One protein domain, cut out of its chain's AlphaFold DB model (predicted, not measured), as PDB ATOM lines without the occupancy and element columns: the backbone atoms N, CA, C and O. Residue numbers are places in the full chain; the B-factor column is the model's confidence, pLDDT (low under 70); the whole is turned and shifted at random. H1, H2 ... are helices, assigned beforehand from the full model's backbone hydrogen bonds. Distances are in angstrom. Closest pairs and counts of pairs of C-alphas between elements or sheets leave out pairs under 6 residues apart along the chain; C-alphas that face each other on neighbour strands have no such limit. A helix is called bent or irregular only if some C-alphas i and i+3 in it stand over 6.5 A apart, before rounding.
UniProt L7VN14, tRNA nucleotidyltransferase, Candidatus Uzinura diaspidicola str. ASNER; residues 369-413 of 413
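What this domain is: This is residues 369 to 413 of the 413 residues of the protein "tRNA nucleotidyltransferase" of Candidatus Uzinura diaspidicola str. ASNER (UniProt L7VN14). A short helix, H1, lies across the first part of one long helix, H2, and beyond the far end of H2 a tail without a named element, residues 400 to 413, folds back on the side of H2 where H1 lies. H2 makes the long axis, with H1 near one end of it and the tail leaving from the other, like a bracket. The printed part has 45 residues with two named helices, H1 then H2, and no named strand; its class is all helix. It is compact, with a radius of gyration of the C-alphas of 10.5 A, and elongated in outline, spanning 28 by 18 by 16 A.

How they stand to each other: H1, residues 371 to 378, and H2, residues 384 to 399, are joined by a tight link of 5 residues. They touch, with 5 pairs of C-alphas within 8 A; the closest C-alphas are those of Gly 371 and Ile 386, 6.5 A apart. H2 touches H1 with residues 386 to 390 alone. The lines of the two helices are about perpendicular, at 84 degrees, and their centres are 13.1 A apart. In H1 and H2 every O i to N i+4 pair is within hydrogen-bond range.

Where its parts are: H1 begins at C-alpha 371, (-4.274, -29.151, -50.804), and is 10.8 A long from first to last C-alpha. H2 begins at C-alpha 384, (-10.996, -20.960, -49.025), and ends 22.8 A away at C-alpha 399, (-2.848, -30.237, -29.869). Neither helix is bent.

The domain as a whole: The two C-alphas farthest apart are those of Gln 381 and Gly 400, at 28.8 A. The printed part has no cut, and Asn 413 is the chain's last residue. The C-alphas of residues 400 to 413 lie 7 to 14 A from the mean of the C-alphas. The mean pLDDT of the printed part is 76.1, and residues 403 to 413 are under 70.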
ATOM      1  N   ILE A 369      -1.047 -33.763 -45.195       75.62
ATOM      2  CA  ILE A 369      -1.926 -33.737 -46.358       75.62
ATOM      3  C   ILE A 369      -1.765 -32.419 -47.138       75.62
ATOM      4  O   ILE A 369      -1.828 -31.307 -46.593       75.62
ATOM      5  N   SER A 370      -1.595 -32.549 -48.451       82.00
ATOM      6  CA  SER A 370      -1.555 -31.474 -49.438       82.00
ATOM      7  C   SER A 370      -2.951 -30.926 -49.765       82.00
ATOM      8  O   SER A 370      -3.985 -31.538 -49.512       82.00
ATOM      9  N   GLY A 371      -2.999 -29.732 -50.368       82.38
ATOM     10  CA  GLY A 371      -4.274 -29.151 -50.804       82.38
ATOM     11  C   GLY A 371      -4.985 -30.017 -51.848       82.38
ATOM     12  O   GLY A 371      -6.202 -30.145 -51.791       82.38
ATOM     13  N   ASN A 372      -4.225 -30.638 -52.754       84.25
ATOM     14  CA  ASN A 372      -4.765 -31.481 -53.822       84.25
ATOM     15  C   ASN A 372      -5.400 -32.761 -53.269       84.25
ATOM     16  O   ASN A 372      -6.450 -33.177 -53.743       84.25
ATOM     17  N   GLU A 373      -4.812 -33.350 -52.230       83.81
ATOM     18  CA  GLU A 373      -5.379 -34.528 -51.566       83.81
ATOM     19  C   GLU A 373      -6.693 -34.185 -50.852       83.81
ATOM     20  O   GLU A 373      -7.668 -34.912 -50.993       83.81
ATOM     21  N   ILE A 374      -6.787 -33.027 -50.183       85.44
ATOM     22  CA  ILE A 374      -8.058 -32.555 -49.592       85.44
ATOM     23  C   ILE A 374      -9.127 -32.379 -50.676       85.44
ATOM     24  O   ILE A 374     -10.274 -32.773 -50.473       85.44
ATOM     25  N   MET A 375      -8.757 -31.803 -51.825       87.00
ATOM     26  CA  MET A 375      -9.669 -31.655 -52.965       87.00
ATOM     27  C   MET A 375     -10.182 -33.011 -53.452       87.00
ATOM     28  O   MET A 375     -11.378 -33.151 -53.685       87.00
ATOM     29  N   GLN A 376      -9.306 -34.011 -53.565       87.31
ATOM     30  CA  GLN A 376      -9.671 -35.355 -54.016       87.31
ATOM     31  C   GLN A 376     -10.576 -36.087 -53.014       87.31
ATOM     32  O   GLN A 376     -11.597 -36.635 -53.419       87.31
ATOM     33  N   ILE A 377     -10.244 -36.060 -51.718       84.81
ATOM     34  CA  ILE A 377     -10.990 -36.771 -50.665       84.81
ATOM     35  C   ILE A 377     -12.397 -36.192 -50.499       84.81
ATOM     36  O   ILE A 377     -13.381 -36.926 -50.476       84.81
ATOM     37  N   PHE A 378     -12.495 -34.866 -50.387       85.25
ATOM     38  CA  PHE A 378     -13.760 -34.180 -50.110       85.25
ATOM     39  C   PHE A 378     -14.486 -33.723 -51.379       85.25
ATOM     40  O   PHE A 378     -15.509 -33.048 -51.281       85.25
ATOM     41  N   GLN A 379     -13.957 -34.064 -52.562       87.69
ATOM     42  CA  GLN A 379     -14.472 -33.647 -53.871       87.69
ATOM     43  C   GLN A 379     -14.672 -32.122 -53.967       87.69
ATOM     44  O   GLN A 379     -15.656 -31.624 -54.515       87.69
ATOM     45  N   LEU A 380     -13.729 -31.366 -53.404       88.38
ATOM     46  CA  LEU A 380     -13.776 -29.907 -53.355       88.38
ATOM     47  C   LEU A 380     -12.995 -29.291 -54.515       88.38
ATOM     48  O   LEU A 380     -11.910 -29.744 -54.870       88.38
ATOM     49  N   GLN A 381     -13.511 -28.186 -55.047       89.69
ATOM     50  CA  GLN A 381     -12.764 -27.309 -55.951       89.69
ATOM     51  C   GLN A 381     -11.818 -26.382 -55.161       89.69
ATOM     52  O   GLN A 381     -12.051 -26.153 -53.963       89.69
ATOM     53  N   PRO A 382     -10.781 -25.803 -55.807       90.00
ATOM     54  CA  PRO A 382      -9.900 -24.817 -55.184       90.00
ATOM     55  C   PRO A 382     -10.699 -23.696 -54.507       90.00
ATOM     56  O   PRO A 382     -11.383 -22.911 -55.159       90.00
ATOM     57  N   SER A 383     -10.652 -23.643 -53.175       89.94
ATOM     58  CA  SER A 383     -11.508 -22.762 -52.377       89.94
ATOM     59  C   SER A 383     -10.893 -22.437 -51.014       89.94
ATOM     60  O   SER A 383     -10.026 -23.151 -50.505       89.94
ATOM     61  N   HIS A 384     -11.384 -21.362 -50.384       88.56
ATOM     62  CA  HIS A 384     -10.996 -20.960 -49.025       88.56
ATOM     63  C   HIS A 384     -11.204 -22.084 -47.989       88.56
ATOM     64  O   HIS A 384     -10.442 -22.202 -47.028       88.56
ATOM     65  N   GLN A 385     -12.190 -22.956 -48.217       87.06
ATOM     66  CA  GLN A 385     -12.531 -24.077 -47.342       87.06
ATOM     67  C   GLN A 385     -11.376 -25.077 -47.175       87.06
ATOM     68  O   GLN A 385     -11.157 -25.582 -46.076       87.06
ATOM     69  N   ILE A 386     -10.553 -25.272 -48.211       87.12
ATOM     70  CA  ILE A 386      -9.341 -26.105 -48.139       87.12
ATOM     71  C   ILE A 386      -8.351 -25.522 -47.124       87.12
ATOM     72  O   ILE A 386      -7.765 -26.252 -46.327       87.12
ATOM     73  N   GLY A 387      -8.188 -24.196 -47.110       84.44
ATOM     74  CA  GLY A 387      -7.333 -23.502 -46.145       84.44
ATOM     75  C   GLY A 387      -7.808 -23.680 -44.701       84.44
ATOM     76  O   GLY A 387      -6.985 -23.888 -43.808       84.44
ATOM     77  N   ILE A 388      -9.128 -23.668 -44.480       88.44
ATOM     78  CA  ILE A 388      -9.736 -23.941 -43.168       88.44
ATOM     79  C   ILE A 388      -9.415 -25.371 -42.721       88.44
ATOM     80  O   ILE A 388      -8.947 -25.556 -41.600       88.44
ATOM     81  N   ILE A 389      -9.594 -26.365 -43.599       86.00
ATOM     82  CA  ILE A 389      -9.312 -27.778 -43.296       86.00
ATOM     83  C   ILE A 389      -7.825 -27.975 -42.981       86.00
ATOM     84  O   ILE A 389      -7.487 -28.537 -41.941       86.00
ATOM     85  N   LYS A 390      -6.917 -27.433 -43.807       84.31
ATOM     86  CA  LYS A 390      -5.467 -27.490 -43.542       84.31
ATOM     87  C   LYS A 390      -5.106 -26.868 -42.196       84.31
ATOM     88  O   LYS A 390      -4.260 -27.401 -41.480       84.31
ATOM     89  N   LYS A 391      -5.737 -25.743 -41.846       84.62
ATOM     90  CA  LYS A 391      -5.538 -25.093 -40.550       84.62
ATOM     91  C   LYS A 391      -6.067 -25.964 -39.409       84.62
ATOM     92  O   LYS A 391      -5.359 -26.118 -38.424       84.62
ATOM     93  N   ALA A 392      -7.250 -26.557 -39.544       85.44
ATOM     94  CA  ALA A 392      -7.837 -27.426 -38.526       85.44
ATOM     95  C   ALA A 392      -6.989 -28.683 -38.270       85.44
ATOM     96  O   ALA A 392      -6.682 -28.976 -37.117       85.44
ATOM     97  N   ILE A 393      -6.531 -29.362 -39.331       83.19
ATOM     98  CA  ILE A 393      -5.621 -30.518 -39.235       83.19
ATOM     99  C   ILE A 393      -4.333 -30.109 -38.520       83.19
ATOM    100  O   ILE A 393      -3.910 -30.763 -37.571       83.19
ATOM    101  N   LYS A 394      -3.734 -28.982 -38.923       81.50
ATOM    102  CA  LYS A 394      -2.537 -28.446 -38.272       81.50
ATOM    103  C   LYS A 394      -2.764 -28.197 -36.776       81.50
ATOM    104  O   LYS A 394      -1.930 -28.593 -35.971       81.50
ATOM    105  N   GLU A 395      -3.857 -27.540 -36.395       82.69
ATOM    106  CA  GLU A 395      -4.167 -27.271 -34.984       82.69
ATOM    107  C   GLU A 395      -4.396 -28.570 -34.194       82.69
ATOM    108  O   GLU A 395      -3.881 -28.701 -33.089       82.69
ATOM    109  N   ALA A 396      -5.074 -29.566 -34.774       82.19
ATOM    110  CA  ALA A 396      -5.291 -30.868 -34.145       82.19
ATOM    111  C   ALA A 396      -3.985 -31.654 -33.935       82.19
ATOM    112  O   ALA A 396      -3.785 -32.244 -32.869       82.19
ATOM    113  N   ILE A 397      -3.070 -31.609 -34.909       78.19
ATOM    114  CA  ILE A 397      -1.723 -32.176 -34.779       78.19
ATOM    115  C   ILE A 397      -0.953 -31.460 -33.666       78.19
ATOM    116  O   ILE A 397      -0.395 -32.111 -32.790       78.19
ATOM    117  N   LEU A 398      -0.962 -30.124 -33.645       76.94
ATOM    118  CA  LEU A 398      -0.295 -29.334 -32.604       76.94
ATOM    119  C   LEU A 398      -0.888 -29.575 -31.210       76.94
ATOM    120  O   LEU A 398      -0.156 -29.558 -30.225       76.94
ATOM    121  N   ASP A 399      -2.188 -29.855 -31.117       79.69
ATOM    122  CA  ASP A 399      -2.848 -30.237 -29.869       79.69
ATOM    123  C   ASP A 399      -2.501 -31.671 -29.442       79.69
ATOM    124  O   ASP A 399      -2.513 -31.970 -28.253       79.69
ATOM    125  N   GLY A 400      -2.093 -32.542 -30.370       75.19
ATOM    126  CA  GLY A 400      -1.791 -33.963 -30.113       75.19
ATOM    127  C   GLY A 400      -2.995 -34.871 -30.248       75.19
ATOM    128  O   GLY A 400      -2.971 -35.994 -29.766       75.19
ATOM    129  N   LYS A 401      -4.049 -34.365 -30.891       80.81
ATOM    130  CA  LYS A 401      -5.244 -35.131 -31.244       80.81
ATOM    131  C   LYS A 401      -5.009 -35.996 -32.481       80.81
ATOM    132  O   LYS A 401      -5.685 -36.999 -32.650       80.81
ATOM    133  N   LEU A 402      -4.064 -35.595 -33.334       74.62
ATOM    134  CA  LEU A 402      -3.649 -36.325 -34.529       74.62
ATOM    135  C   LEU A 402      -2.132 -36.525 -34.511       74.62
ATOM    136  O   LEU A 402      -1.392 -35.607 -34.147       74.62
ATOM    137  N   ALA A 403      -1.686 -37.709 -34.925       69.44
ATOM    138  CA  ALA A 403      -0.286 -37.965 -35.227       69.44
ATOM    139  C   ALA A 403       0.122 -37.255 -36.533       69.44
ATOM    140  O   ALA A 403      -0.721 -36.916 -37.368       69.44
ATOM    141  N   ASN A 404       1.419 -36.972 -36.686       68.50
ATOM    142  CA  ASN A 404       1.965 -36.315 -37.876       68.50
ATOM    143  C   ASN A 404       2.415 -37.330 -38.940       68.50
ATOM    144  O   ASN A 404       3.513 -37.241 -39.485       68.50
ATOM    145  N   ASP A 405       1.572 -38.316 -39.217       64.69
ATOM    146  CA  ASP A 405       1.785 -39.332 -40.236       64.69
ATOM    147  C   ASP A 405       0.595 -39.370 -41.204       64.69
ATOM    148  O   ASP A 405      -0.562 -39.140 -40.848       64.69
ATOM    149  N   PHE A 406       0.890 -39.644 -42.476       53.38
ATOM    150  CA  PHE A 406      -0.118 -39.702 -43.536       53.38
ATOM    151  C   PHE A 406      -1.190 -40.768 -43.249       53.38
ATOM    152  O   PHE A 406      -2.354 -40.607 -43.600       53.38
ATOM    153  N   THR A 407      -0.795 -41.854 -42.585       50.75
ATOM    154  CA  THR A 407      -1.626 -43.021 -42.288       50.75
ATOM    155  C   THR A 407      -2.733 -42.738 -41.277       50.75
ATOM    156  O   THR A 407      -3.860 -43.167 -41.495       50.75
ATOM    157  N   TYR A 408      -2.472 -41.997 -40.199       46.66
ATOM    158  CA  TYR A 408      -3.442 -41.847 -39.106       46.66
ATOM    159  C   TYR A 408      -4.601 -40.893 -39.437       46.66
ATOM    160  O   TYR A 408      -5.717 -41.060 -38.934       46.66
ATOM    161  N   VAL A 409      -4.375 -39.924 -40.335       49.53
ATOM    162  CA  VAL A 409      -5.396 -38.940 -40.738       49.53
ATOM    163  C   VAL A 409      -6.555 -39.583 -41.519       49.53
ATOM    164  O   VAL A 409      -7.659 -39.050 -41.504       49.53
ATOM    165  N   TYR A 410      -6.348 -40.750 -42.143       48.09
ATOM    166  CA  TYR A 410      -7.390 -41.464 -42.896       48.09
ATOM    167  C   TYR A 410      -8.263 -42.410 -42.055       48.09
ATOM    168  O   TYR A 410      -9.350 -42.764 -42.504       48.09
ATOM    169  N   TYR A 411      -7.821 -42.822 -40.860       45.69
ATOM    170  CA  TYR A 411      -8.492 -43.877 -40.073       45.69
ATOM    171  C   TYR A 411      -9.063 -43.409 -38.725       45.69
ATOM    172  O   TYR A 411      -9.535 -44.226 -37.937       45.69
ATOM    173  N   SER A 412      -9.040 -42.105 -38.451       38.25
ATOM    174  CA  SER A 412      -9.630 -41.538 -37.235       38.25
ATOM    175  C   SER A 412     -11.092 -41.155 -37.498       38.25
ATOM    176  O   SER A 412     -11.340 -40.115 -38.105       38.25
ATOM    177  N   ASN A 413     -12.030 -42.020 -37.089       34.84
ATOM    178  CA  ASN A 413     -13.482 -41.764 -37.103       34.84
ATOM    179  C   ASN A 413     -13.891 -40.649 -36.136       34.84
ATOM    180  O   ASN A 413     -13.415 -40.685 -34.975       34.84
TER     181      ASN A 413